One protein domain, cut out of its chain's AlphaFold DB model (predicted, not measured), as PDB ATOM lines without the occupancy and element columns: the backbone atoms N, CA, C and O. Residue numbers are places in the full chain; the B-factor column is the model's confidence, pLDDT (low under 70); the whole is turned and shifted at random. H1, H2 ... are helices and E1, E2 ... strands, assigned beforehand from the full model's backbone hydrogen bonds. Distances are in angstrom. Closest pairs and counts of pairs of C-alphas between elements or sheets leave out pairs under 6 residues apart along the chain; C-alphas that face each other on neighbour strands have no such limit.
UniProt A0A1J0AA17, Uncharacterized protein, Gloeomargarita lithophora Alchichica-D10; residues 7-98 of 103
ATOM      1  N   PHE A   7      43.085  35.541   4.411       94.06
ATOM      2  CA  PHE A   7      41.950  34.704   4.763       94.06
ATOM      3  C   PHE A   7      40.613  35.402   4.486       94.06
ATOM      4  O   PHE A   7      39.752  34.824   3.821       94.06
ATOM      5  N   CYS A   8      40.463  36.653   4.924       96.94
ATOM      6  CA  CYS A   8      39.270  37.446   4.653       96.94
ATOM      7  C   CYS A   8      39.020  37.564   3.140       96.94
ATOM      8  O   CYS A   8      37.938  37.221   2.657       96.94
ATOM      9  N   LYS A   9      40.058  37.908   2.363       96.56
ATOM     10  CA  LYS A   9      39.985  37.975   0.894       96.56
ATOM     11  C   LYS A   9      39.557  36.648   0.266       96.56
ATOM     12  O   LYS A   9      38.780  36.644  -0.686       96.56
ATOM     13  N   TYR A  10      40.053  35.519   0.771       95.69
ATOM     14  CA  TYR A  10      39.653  34.195   0.294       95.69
ATOM     15  C   TYR A  10      38.157  33.930   0.519       95.69
ATOM     16  O   TYR A  10      37.462  33.532  -0.418       95.69
ATOM     17  N   ILE A  11      37.640  34.203   1.722       96.12
ATOM     18  CA  ILE A  11      36.215  34.012   2.028       96.12
ATOM     19  C   ILE A  11      35.345  34.945   1.185       96.12
ATOM     20  O   ILE A  11      34.381  34.483   0.579       96.12
ATOM     21  N   ILE A  12      35.711  36.221   1.050       96.31
ATOM     22  CA  ILE A  12      34.985  37.165   0.190       96.31
ATOM     23  C   ILE A  12      34.904  36.635  -1.247       96.31
ATOM     24  O   ILE A  12      33.822  36.587  -1.830       96.31
ATOM     25  N   ARG A  13      36.018  36.159  -1.817       95.75
ATOM     26  CA  ARG A  13      36.027  35.577  -3.169       95.75
ATOM     27  C   ARG A  13      35.145  34.341  -3.287       95.75
ATOM     28  O   ARG A  13      34.507  34.150  -4.323       95.75
ATOM     29  N   LYS A  14      35.087  33.515  -2.243       94.94
ATOM     30  CA  LYS A  14      34.182  32.362  -2.176       94.94
ATOM     31  C   LYS A  14      32.717  32.805  -2.221       94.94
ATOM     32  O   LYS A  14      31.959  32.274  -3.030       94.94
ATOM     33  N   VAL A  15      32.346  33.822  -1.440       94.56
ATOM     34  CA  VAL A  15      30.994  34.411  -1.451       94.56
ATOM     35  C   VAL A  15      30.660  35.009  -2.821       94.56
ATOM     36  O   VAL A  15      29.617  34.694  -3.388       94.56
ATOM     37  N   LEU A  16      31.562  35.796  -3.413       93.38
ATOM     38  CA  LEU A  16      31.373  36.359  -4.757       93.38
ATOM     39  C   LEU A  16      31.201  35.266  -5.825       93.38
ATOM     40  O   LEU A  16      30.381  35.404  -6.728       93.38
ATOM     41  N   SER A  17      31.944  34.162  -5.709       93.12
ATOM     42  CA  SER A  17      31.839  33.025  -6.634       93.12
ATOM     43  C   SER A  17      30.489  32.316  -6.523       93.12
ATOM     44  O   SER A  17      29.921  31.940  -7.546       93.12
ATOM     45  N   LYS A  18      29.960  32.166  -5.300       92.31
ATOM     46  CA  LYS A  18      28.654  31.542  -5.032       92.31
ATOM     47  C   LYS A  18      27.511  32.262  -5.750       92.31
ATOM     48  O   LYS A  18      26.594  31.610  -6.236       92.31
ATOM     49  N   TYR A  19      27.593  33.585  -5.845       90.25
ATOM     50  CA  TYR A  19      26.555  34.436  -6.431       90.25
ATOM     51  C   TYR A  19      26.956  35.033  -7.784       90.25
ATOM     52  O   TYR A  19      26.411  36.048  -8.223       90.25
ATOM     53  N   ARG A  20      27.922  34.416  -8.476       85.62
ATOM     54  CA  ARG A  20      28.393  34.895  -9.776       85.62
ATOM     55  C   ARG A  20      27.224  35.023 -10.759       85.62
ATOM     56  O   ARG A  20      26.434  34.100 -10.918       85.62
ATOM     57  N   GLY A  21      27.137  36.171 -11.430       84.44
ATOM     58  CA  GLY A  21      26.062  36.468 -12.384       84.44
ATOM     59  C   GLY A  21      24.725  36.861 -11.746       84.44
ATOM     60  O   GLY A  21      23.817  37.230 -12.475       84.44
ATOM     61  N   GLN A  22      24.609  36.837 -10.414       88.00
ATOM     62  CA  GLN A  22      23.401  37.226  -9.672       88.00
ATOM     63  C   GLN A  22      23.570  38.550  -8.920       88.00
ATOM     64  O   GLN A  22      22.676  38.960  -8.188       88.00
ATOM     65  N   LEU A  23      24.720  39.214  -9.054       87.06
ATOM     66  CA  LEU A  23      25.059  40.426  -8.311       87.06
ATOM     67  C   LEU A  23      25.116  41.635  -9.241       87.06
ATOM     68  O   LEU A  23      25.587  41.544 -10.373       87.06
ATOM     69  N   LYS A  24      24.681  42.785  -8.731       85.69
ATOM     70  CA  LYS A  24      24.818  44.089  -9.377       85.69
ATOM     71  C   LYS A  24      25.339  45.106  -8.376       85.69
ATOM     72  O   LYS A  24      24.938  45.091  -7.214       85.69
ATOM     73  N   SER A  25      26.183  46.016  -8.852       83.88
ATOM     74  CA  SER A  25      26.589  47.178  -8.067       83.88
ATOM     75  C   SER A  25      25.390  48.077  -7.749       83.88
ATOM     76  O   SER A  25      24.512  48.291  -8.594       83.88
ATOM     77  N   VAL A  26      25.340  48.586  -6.518       81.62
ATOM     78  CA  VAL A  26      24.380  49.616  -6.090       81.62
ATOM     79  C   VAL A  26      24.873  51.031  -6.390       81.62
ATOM     80  O   VAL A  26      24.095  51.975  -6.269       81.62
ATOM     81  N   MET A  27      26.133  51.172  -6.804       75.31
ATOM     82  CA  MET A  27      26.736  52.452  -7.160       75.31
ATOM     83  C   MET A  27      26.237  52.930  -8.530       75.31
ATOM     84  O   MET A  27      25.842  52.138  -9.393       75.31
ATOM     85  N   VAL A  28      26.248  54.249  -8.738       64.38
ATOM     86  CA  VAL A  28      25.847  54.881 -10.007       64.38
ATOM     87  C   VAL A  28      26.743  54.381 -11.152       64.38
ATOM     88  O   VAL A  28      27.941  54.158 -10.963       64.38
ATOM     89  N   GLN A  29      26.172  54.196 -12.352       55.31
ATOM     90  CA  GLN A  29      26.942  53.818 -13.545       55.31
ATOM     91  C   GLN A  29      28.105  54.800 -13.766       55.31
ATOM     92  O   GLN A  29      27.888  56.006 -13.838       55.31
ATOM     93  N   GLY A  30      29.329  54.272 -13.857       56.25
ATOM     94  CA  GLY A  30      30.561  55.059 -14.003       56.25
ATOM     95  C   GLY A  30      31.337  55.318 -12.704       56.25
ATOM     96  O   GLY A  30      32.477  55.755 -12.785       56.25
ATOM     97  N   ALA A  31      30.766  55.007 -11.535       56.31
ATOM     98  CA  ALA A  31      31.419  55.156 -10.226       56.31
ATOM     99  C   ALA A  31      31.743  53.814  -9.541       56.31
ATOM    100  O   ALA A  31      32.213  53.799  -8.408       56.31
ATOM    101  N   SER A  32      31.449  52.680 -10.188       59.94
ATOM    102  CA  SER A  32      31.657  51.363  -9.585       59.94
ATOM    103  C   SER A  32      32.970  50.747 -10.056       59.94
ATOM    104  O   SER A  32      33.103  50.519 -11.262       59.94
ATOM    105  N   PRO A  33      33.877  50.349  -9.147       61.91
ATOM    106  CA  PRO A  33      34.871  49.345  -9.493       61.91
ATOM    107  C   PRO A  33      34.157  48.059  -9.947       61.91
ATOM    108  O   PRO A  33      33.050  47.741  -9.490       61.91
ATOM    109  N   GLU A  34      34.759  47.326 -10.882       70.50
ATOM    110  CA  GLU A  34      34.244  46.031 -11.328       70.50
ATOM    111  C   GLU A  34      34.570  44.972 -10.269       70.50
ATOM    112  O   GLU A  34      35.626  44.334 -10.270       70.50
ATOM    113  N   ILE A  35      33.663  44.817  -9.303       78.31
ATOM    114  CA  ILE A  35      33.855  43.886  -8.192       78.31
ATOM    115  C   ILE A  35      33.651  42.465  -8.705       78.31
ATOM    116  O   ILE A  35      32.544  42.037  -9.034       78.31
ATOM    117  N   SER A  36      34.751  41.724  -8.770       78.31
ATOM    118  CA  SER A  36      34.802  40.354  -9.269       78.31
ATOM    119  C   SER A  36      35.647  39.469  -8.355       78.31
ATOM    120  O   SER A  36      36.304  39.929  -7.423       78.31
ATOM    121  N   THR A  37      35.678  38.167  -8.621       79.69
ATOM    122  CA  THR A  37      36.468  37.214  -7.825       79.69
ATOM    123  C   THR A  37      37.982  37.426  -7.946       79.69
ATOM    124  O   THR A  37      38.736  36.924  -7.113       79.69
ATOM    125  N   VAL A  38      38.439  38.180  -8.949       83.75
ATOM    126  CA  VAL A  38      39.863  38.431  -9.228       83.75
ATOM    127  C   VAL A  38      40.291  39.874  -8.971       83.75
ATOM    128  O   VAL A  38      41.472  40.178  -9.107       83.75
ATOM    129  N   CYS A  39      39.368  40.756  -8.573       84.62
ATOM    130  CA  CYS A  39      39.703  42.147  -8.280       84.62
ATOM    131  C   CYS A  39      40.597  42.287  -7.033       84.62
ATOM    132  O   CYS A  39      40.678  41.389  -6.175       84.62
ATOM    133  N   ASP A  40      41.271  43.435  -6.938       90.19
ATOM    134  CA  ASP A  40      41.943  43.842  -5.711       90.19
ATOM    135  C   ASP A  40      40.917  44.413  -4.727       90.19
ATOM    136  O   ASP A  40      40.448  45.539  -4.864       90.19
ATOM    137  N   LEU A  41      40.566  43.604  -3.728       91.94
ATOM    138  CA  LEU A  41      39.561  43.956  -2.728       91.94
ATOM    139  C   LEU A  41      39.974  45.142  -1.847       91.94
ATOM    140  O   LEU A  41      39.092  45.849  -1.376       91.94
ATOM    141  N   ASP A  42      41.275  45.382  -1.631       92.94
ATOM    142  CA  ASP A  42      41.689  46.568  -0.867       92.94
ATOM    143  C   ASP A  42      41.421  47.837  -1.690       92.94
ATOM    144  O   ASP A  42      40.886  48.807  -1.162       92.94
ATOM    145  N   ALA A  43      41.729  47.810  -2.992       90.69
ATOM    146  CA  ALA A  43      41.449  48.921  -3.902       90.69
ATOM    147  C   ALA A  43      39.942  49.176  -4.046       90.69
ATOM    148  O   ALA A  43      39.509  50.320  -4.000       90.69
ATOM    149  N   VAL A  44      39.130  48.115  -4.115       90.31
ATOM    150  CA  VAL A  44      37.663  48.234  -4.120       90.31
ATOM    151  C   VAL A  44      37.158  48.989  -2.890       90.31
ATOM    152  O   VAL A  44      36.292  49.844  -3.028       90.31
ATOM    153  N   LEU A  45      37.686  48.712  -1.694       92.00
ATOM    154  CA  LEU A  45      37.281  49.448  -0.491       92.00
ATOM    155  C   LEU A  45      37.704  50.919  -0.554       92.00
ATOM    156  O   LEU A  45      36.928  51.783  -0.160       92.00
ATOM    157  N   VAL A  46      38.892  51.212  -1.084       91.50
ATOM    158  CA  VAL A  46      39.346  52.597  -1.291       91.50
ATOM    159  C   VAL A  46      38.432  53.348  -2.264       91.50
ATOM    160  O   VAL A  46      38.128  54.510  -2.033       91.50
ATOM    161  N   ASP A  47      37.954  52.687  -3.317       89.12
ATOM    162  CA  ASP A  47      37.056  53.302  -4.300       89.12
ATOM    163  C   ASP A  47      35.621  53.475  -3.767       89.12
ATOM    164  O   ASP A  47      34.910  54.397  -4.165       89.12
ATOM    165  N   LEU A  48      35.169  52.578  -2.883       89.19
ATOM    166  CA  LEU A  48      33.810  52.595  -2.328       89.19
ATOM    167  C   LEU A  48      33.627  53.601  -1.187       89.19
ATOM    168  O   LEU A  48      32.517  54.102  -0.992       89.19
ATOM    169  N   TYR A  49      34.679  53.877  -0.418       90.50
ATOM    170  CA  TYR A  49      34.612  54.682   0.799       90.50
ATOM    171  C   TYR A  49      35.459  55.951   0.665       90.50
ATOM    172  O   TYR A  49      36.608  55.910   0.247       90.50
ATOM    173  N   LEU A  50      34.879  57.097   1.035       86.31
ATOM    174  CA  LEU A  50      35.473  58.419   0.787       86.31
ATOM    175  C   LEU A  50      36.623  58.778   1.740       86.31
ATOM    176  O   LEU A  50      37.451  59.622   1.403       86.31
ATOM    177  N   ASP A  51      36.650  58.181   2.930       92.81
ATOM    178  CA  ASP A  51      37.596  58.508   3.992       92.81
ATOM    179  C   ASP A  51      38.209  57.256   4.636       92.81
ATOM    180  O   ASP A  51      37.671  56.148   4.575       92.81
ATOM    181  N   GLU A  52      39.377  57.445   5.253       93.75
ATOM    182  CA  GLU A  52      40.173  56.356   5.816       93.75
ATOM    183  C   GLU A  52      39.484  55.663   7.002       93.75
ATOM    184  O   GLU A  52      39.639  54.452   7.174       93.75
ATOM    185  N   ASP A  53      38.694  56.388   7.796       95.19
ATOM    186  CA  ASP A  53      37.984  55.814   8.939       95.19
ATOM    187  C   ASP A  53      36.870  54.875   8.468       95.19
ATOM    188  O   ASP A  53      36.731  53.761   8.983       95.19
ATOM    189  N   ALA A  54      36.124  55.263   7.435       94.19
ATOM    190  CA  ALA A  54      35.132  54.417   6.789       94.19
ATOM    191  C   ALA A  54      35.767  53.155   6.179       94.19
ATOM    192  O   ALA A  54      35.242  52.056   6.382       94.19
ATOM    193  N   ILE A  55      36.930  53.281   5.524       95.00
ATOM    194  CA  ILE A  55      37.695  52.132   5.011       95.00
ATOM    195  C   ILE A  55      38.100  51.200   6.162       95.00
ATOM    196  O   ILE A  55      37.871  49.992   6.094       95.00
ATOM    197  N   ASN A  56      38.668  51.738   7.244       96.19
ATOM    198  CA  ASN A  56      39.112  50.944   8.393       96.19
ATOM    199  C   ASN A  56      37.946  50.218   9.084       96.19
ATOM    200  O   ASN A  56      38.087  49.056   9.482       96.19
ATOM    201  N   ASN A  57      36.789  50.872   9.192       96.56
ATOM    202  CA  ASN A  57      35.569  50.272   9.729       96.56
ATOM    203  C   ASN A  57      35.069  49.134   8.830       96.56
ATOM    204  O   ASN A  57      34.758  48.053   9.333       96.56
ATOM    205  N   ALA A  58      35.057  49.336   7.509       96.44
ATOM    206  CA  ALA A  58      34.675  48.304   6.549       96.44
ATOM    207  C   ALA A  58      35.617  47.092   6.601       96.44
ATOM    208  O   ALA A  58      35.152  45.954   6.645       96.44
ATOM    209  N   VAL A  59      36.934  47.318   6.670       97.44
ATOM    210  CA  VAL A  59      37.934  46.251   6.842       97.44
ATOM    211  C   VAL A  59      37.678  45.476   8.134       97.44
ATOM    212  O   VAL A  59      37.611  44.251   8.107       97.44
ATOM    213  N   THR A  60      37.489  46.174   9.255       97.75
ATOM    214  CA  THR A  60      37.262  45.544  10.567       97.75
ATOM    215  C   THR A  60      36.000  44.682  10.572       97.75
ATOM    216  O   THR A  60      36.023  43.547  11.052       97.75
ATOM    217  N   GLU A  61      34.911  45.187   9.994       97.81
ATOM    218  CA  GLU A  61      33.653  44.446   9.898       97.81
ATOM    219  C   GLU A  61      33.789  43.228   8.972       97.81
ATOM    220  O   GLU A  61      33.330  42.139   9.314       97.81
ATOM    221  N   LEU A  62      34.479  43.352   7.833       98.00
ATOM    222  CA  LEU A  62      34.735  42.219   6.937       98.00
ATOM    223  C   LEU A  62      35.599  41.137   7.599       98.00
ATOM    224  O   LEU A  62      35.300  39.947   7.466       98.00
ATOM    225  N   GLU A  63      36.633  41.512   8.351       98.06
ATOM    226  CA  GLU A  63      37.440  40.564   9.132       98.06
ATOM    227  C   GLU A  63      36.585  39.824  10.166       98.06
ATOM    228  O   GLU A  63      36.651  38.594  10.281       98.06
ATOM    229  N   HIS A  64      35.729  40.553  10.886       98.00
ATOM    230  CA  HIS A  64      34.824  39.964  11.864       98.00
ATOM    231  C   HIS A  64      33.845  38.982  11.204       98.00
ATOM    232  O   HIS A  64      33.780  37.809  11.585       98.00
ATOM    233  N   LEU A  65      33.132  39.427  10.168       98.12
ATOM    234  CA  LEU A  65      32.135  38.631   9.454       98.12
ATOM    235  C   LEU A  65      32.741  37.366   8.841       98.12
ATOM    236  O   LEU A  65      32.174  36.284   8.988       98.12
ATOM    237  N   THR A  66      33.903  37.466   8.196       97.06
ATOM    238  CA  THR A  66      34.566  36.306   7.574       97.06
ATOM    239  C   THR A  66      35.127  35.322   8.602       97.06
ATOM    240  O   THR A  66      35.112  34.111   8.363       97.06
ATOM    241  N   THR A  67      35.537  35.800   9.779       96.62
ATOM    242  CA  THR A  67      35.913  34.941  10.912       96.62
ATOM    243  C   THR A  67      34.712  34.152  11.430       96.62
ATOM    244  O   THR A  67      34.806  32.936  11.626       96.62
ATOM    245  N   VAL A  68      33.562  34.811  11.609       96.44
ATOM    246  CA  VAL A  68      32.318  34.145  12.025       96.44
ATOM    247  C   VAL A  68      31.848  33.165  10.950       96.44
ATOM    248  O   VAL A  68      31.530  32.022  11.275       96.44
ATOM    249  N   TYR A  69      31.887  33.561   9.675       96.19
ATOM    250  CA  TYR A  69      31.531  32.703   8.544       96.19
ATOM    251  C   TYR A  69      32.303  31.385   8.574       96.19
ATOM    252  O   TYR A  69      31.702  30.317   8.528       96.19
ATOM    253  N   ARG A  70      33.633  31.449   8.739       93.56
ATOM    254  CA  ARG A  70      34.495  30.262   8.824       93.56
ATOM    255  C   ARG A  70      34.058  29.303   9.923       93.56
ATOM    256  O   ARG A  70      34.083  28.092   9.728       93.56
ATOM    257  N   ARG A  71      33.712  29.842  11.094       93.75
ATOM    258  CA  ARG A  71      33.295  29.036  12.243       93.75
ATOM    259  C   ARG A  71      31.988  28.300  11.952       93.75
ATOM    260  O   ARG A  71      31.875  27.131  12.296       93.75
ATOM    261  N   LEU A  72      31.029  28.979  11.326       93.31
ATOM    262  CA  LEU A  72      29.712  28.420  11.019       93.31
ATOM    263  C   LEU A  72      29.733  27.485   9.802       93.31
ATOM    264  O   LEU A  72      28.942  26.551   9.724       93.31
ATOM    265  N   GLU A  73      30.667  27.695   8.873       90.88
ATOM    266  CA  GLU A  73      30.824  26.874   7.671       90.88
ATOM    267  C   GLU A  73      31.203  25.413   7.976       90.88
ATOM    268  O   GLU A  73      30.988  24.544   7.134       90.88
ATOM    269  N   GLY A  74      31.711  25.112   9.177       88.69
ATOM    270  CA  GLY A  74      31.946  23.730   9.612       88.69
ATOM    271  C   GLY A  74      30.668  22.884   9.700       88.69
ATOM    272  O   GLY A  74      30.730  21.670   9.522       88.69
ATOM    273  N   GLU A  75      29.512  23.519   9.915       90.44
ATOM    274  CA  GLU A  75      28.206  22.868  10.080       90.44
ATOM    275  C   GLU A  75      27.113  23.610   9.279       90.44
ATOM    276  O   GLU A  75      26.165  24.175   9.834       90.44
ATOM    277  N   PRO A  76      27.210  23.626   7.938       79.25
ATOM    278  CA  PRO A  76      26.447  24.558   7.111       79.25
ATOM    279  C   PRO A  76      24.941  24.275   7.105       79.25
ATOM    280  O   PRO A  76      24.152  25.198   6.917       79.25
ATOM    281  N   LEU A  77      24.525  23.025   7.338       83.88
ATOM    282  CA  LEU A  77      23.109  22.646   7.409       83.88
ATOM    283  C   LEU A  77      22.410  23.229   8.645       83.88
ATOM    284  O   LEU A  77      21.231  23.561   8.575       83.88
ATOM    285  N   TYR A  78      23.135  23.389   9.754       90.62
ATOM    286  CA  TYR A  78      22.598  23.956  10.993       90.62
ATOM    287  C   TYR A  78      22.619  25.486  10.995       90.62
ATOM    288  O   TYR A  78      21.849  26.107  11.724       90.62
ATOM    289  N   HIS A  79      23.471  26.091  10.163       93.19
ATOM    290  CA  HIS A  79      23.723  27.534  10.148       93.19
ATOM    291  C   HIS A  79      23.418  28.204   8.807       93.19
ATOM    292  O   HIS A  79      23.930  29.283   8.509       93.19
ATOM    293  N   GLN A  80      22.600  27.575   7.961       91.62
ATOM    294  CA  GLN A  80      22.346  28.061   6.605       91.62
ATOM    295  C   GLN A  80      21.805  29.499   6.594       91.62
ATOM    296  O   GLN A  80      22.191  30.306   5.745       91.62
ATOM    297  N   ARG A  81      20.932  29.834   7.552       92.50
ATOM    298  CA  ARG A  81      20.351  31.174   7.677       92.50
ATOM    299  C   ARG A  81      21.406  32.196   8.090       92.50
ATOM    300  O   ARG A  81      21.495  33.257   7.479       92.50
ATOM    301  N   GLU A  82      22.201  31.886   9.104       95.12
ATOM    302  CA  GLU A  82      23.264  32.746   9.621       95.12
ATOM    303  C   GLU A  82      24.339  32.989   8.560       95.12
ATOM    304  O   GLU A  82      24.743  34.132   8.348       95.12
ATOM    305  N   LEU A  83      24.743  31.939   7.838       95.19
ATOM    306  CA  LEU A  83      25.670  32.036   6.712       95.19
ATOM    307  C   LEU A  83      25.117  32.961   5.623       95.19
ATOM    308  O   LEU A  83      25.828  33.857   5.177       95.19
ATOM    309  N   GLY A  84      23.841  32.814   5.250       93.62
ATOM    310  CA  GLY A  84      23.194  33.697   4.273       93.62
ATOM    311  C   GLY A  84      23.130  35.162   4.723       93.62
ATOM    312  O   GLY A  84      23.367  36.066   3.922       93.62
ATOM    313  N   LEU A  85      22.873  35.418   6.010       95.69
ATOM    314  CA  LEU A  85      22.884  36.775   6.570       95.69
ATOM    315  C   LEU A  85      24.285  37.398   6.539       95.69
ATOM    316  O   LEU A  85      24.425  38.570   6.193       95.69
ATOM    317  N   ILE A  86      25.317  36.626   6.882       96.88
ATOM    318  CA  ILE A  86      26.710  37.083   6.821       96.88
ATOM    319  C   ILE A  86      27.106  37.388   5.377       96.88
ATOM    320  O   ILE A  86      27.658  38.451   5.108       96.88
ATOM    321  N   GLU A  87      26.780  36.498   4.439       95.88
ATOM    322  CA  GLU A  87      27.036  36.700   3.012       95.88
ATOM    323  C   GLU A  87      26.361  37.972   2.492       95.88
ATOM    324  O   GLU A  87      27.006  38.775   1.821       95.88
ATOM    325  N   GLY A  88      25.095  38.202   2.853       94.44
ATOM    326  CA  GLY A  88      24.377  39.424   2.494       94.44
ATOM    327  C   GLY A  88      25.055  40.689   3.027       94.44
ATOM    328  O   GLY A  88      25.200  41.659   2.286       94.44
ATOM    329  N   LYS A  89      25.534  40.674   4.278       96.38
ATOM    330  CA  LYS A  89      26.290  41.798   4.859       96.38
ATOM    331  C   LYS A  89      27.619  42.036   4.145       96.38
ATOM    332  O   LYS A  89      27.933  43.181   3.838       96.38
ATOM    333  N   VAL A  90      28.372  40.975   3.847       96.19
ATOM    334  CA  VAL A  90      29.633  41.066   3.090       96.19
ATOM    335  C   VAL A  90      29.392  41.710   1.726       96.19
ATOM    336  O   VAL A  90      30.095  42.643   1.353       96.19
ATOM    337  N   LEU A  91      28.371  41.254   0.995       94.25
ATOM    338  CA  LEU A  91      28.012  41.818  -0.306       94.25
ATOM    339  C   LEU A  91      27.590  43.287  -0.198       94.25
ATOM    340  O   LEU A  91      28.012  44.098  -1.017       94.25
ATOM    341  N   TRP A  92      26.818  43.640   0.828       93.69
ATOM    342  CA  TRP A  92      26.384  45.016   1.054       93.69
ATOM    343  C   TRP A  92      27.548  45.972   1.333       93.69
ATOM    344  O   TRP A  92      27.585  47.061   0.767       93.69
ATOM    345  N   ILE A  93      28.519  45.561   2.158       94.62
ATOM    346  CA  ILE A  93      29.751  46.334   2.417       94.62
ATOM    347  C   ILE A  93      30.525  46.560   1.113       94.62
ATOM    348  O   ILE A  93      31.069  47.632   0.881       94.62
ATOM    349  N   LEU A  94      30.515  45.574   0.220       92.75
ATOM    350  CA  LEU A  94      31.099  45.690  -1.114       92.75
ATOM    351  C   LEU A  94      30.212  46.464  -2.103       92.75
ATOM    352  O   LEU A  94      30.500  46.470  -3.290       92.75
ATOM    353  N   GLY A  95      29.113  47.091  -1.683       91.00
ATOM    354  CA  GLY A  95      28.238  47.827  -2.597       91.00
ATOM    355  C   GLY A  95      27.540  46.932  -3.630       91.00
ATOM    356  O   GLY A  95      27.225  47.379  -4.735       91.00
ATOM    357  N   LEU A  96      27.292  45.665  -3.300       91.00
ATOM    358  CA  LEU A  96      26.621  44.698  -4.163       91.00
ATOM    359  C   LEU A  96      25.233  44.352  -3.625       91.00
ATOM    360  O   LEU A  96      25.019  44.190  -2.424       91.00
ATOM    361  N   LYS A  97      24.285  44.171  -4.543       88.25
ATOM    362  CA  LYS A  97      22.965  43.598  -4.262       88.25
ATOM    363  C   LYS A  97      22.639  42.486  -5.242       88.25
ATOM    364  O   LYS A  97      23.181  42.442  -6.345       88.25
ATOM    365  N   PHE A  98      21.695  41.635  -4.861       83.94
ATOM    366  CA  PHE A  98      21.125  40.661  -5.778       83.94
ATOM    367  C   PHE A  98      20.408  41.359  -6.939       83.94
ATOM    368  O   PHE A  98      19.682  42.341  -6.753       83.94
TER     369      PHE A  98
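Overview. This is residues 7 to 98 of the 103 residues of an uncharacterized protein of Gloeomargarita lithophora Alchichica-D10 (UniProt A0A1J0AA17). A helical hairpin, the long H3 and the shorter H4 side by side, is crossed on one side by H1, while a small two-stranded sheet of E1 and E2 lies beside the last turns of H4, near its residues 88 to 92. The short helix H2 sits near the first turns of H3, and a long loop, residues 26 to 40, runs from E1 to H2 round that end of the domain. The printed part has 92 residues with four named helices and two named strands, in the order H1, E1, H2, H3, H4, E2; the sheet, E1 - E2, is antiparallel and the class is mostly helix. The whole is compact, with a radius of gyration of the C-alphas of 13.0 A and spans of 40 by 29 by 20 A.

Arrangement. E1, residues 23 to 25, and E2, residues 96 to 98, are antiparallel neighbours at 138 degrees. N 24 and O 97 are 2.8 A apart and N 97 and O 24 2.9 A, both within hydrogen-bond range. H4, residues 80 to 93, comes closest to E2 with the C-alphas of Leu 91 and Lys 97, 6.7 A apart. H3, residues 52 to 73, and H4 form a helical hairpin: they touch at a shallow tilt of 18 degrees, opposite ways, and their closest C-alphas, of Tyr 69 and Leu 83, are 6.2 A apart. H1, residues 7 to 18, touches H3 with residues 8 to 12 alone, the closest C-alphas being those of Cys 8 and Thr 66, 5.7 A; their lines are about perpendicular, but only just, at 72 degrees. H1 and H4 only just touch, with 3 pairs of C-alphas within 8 A, the closest of Val 15 and Glu 87 at 6.4 A; they are about perpendicular at 77 degrees. H2, residues 41 to 48, and H3 only just touch, with 3 pairs within 8 A, the closest C-alphas of Leu 45 and Ile 55 at 6.1 A, at a steep tilt of 47 degrees, opposite ways. H2 and H4 are apart. In H1, H2, H3 and H4 every O i to N i+4 pair is within hydrogen-bond range.

Along the chain. H3 is 31.0 A long, H4 20.2 A, H1 16.8 A, H2 10.4 A, E2 7.0 A and E1 6.9 A. H1 begins at C-alpha 7, (41.950, 34.704, 4.763). H3 begins at C-alpha 52, (40.173, 56.356, 5.816). E2 ends at C-alpha 98, (21.125, 40.661, -5.778).

Size, cuts and confidence. The C-alphas farthest apart are those of Gly 30 and Tyr 78, at 40.7 A. The printed part has no cut. The link from E1 to H2 is long. Mean pLDDT of the printed part is 89.4; residues 28 to 33 are under 70.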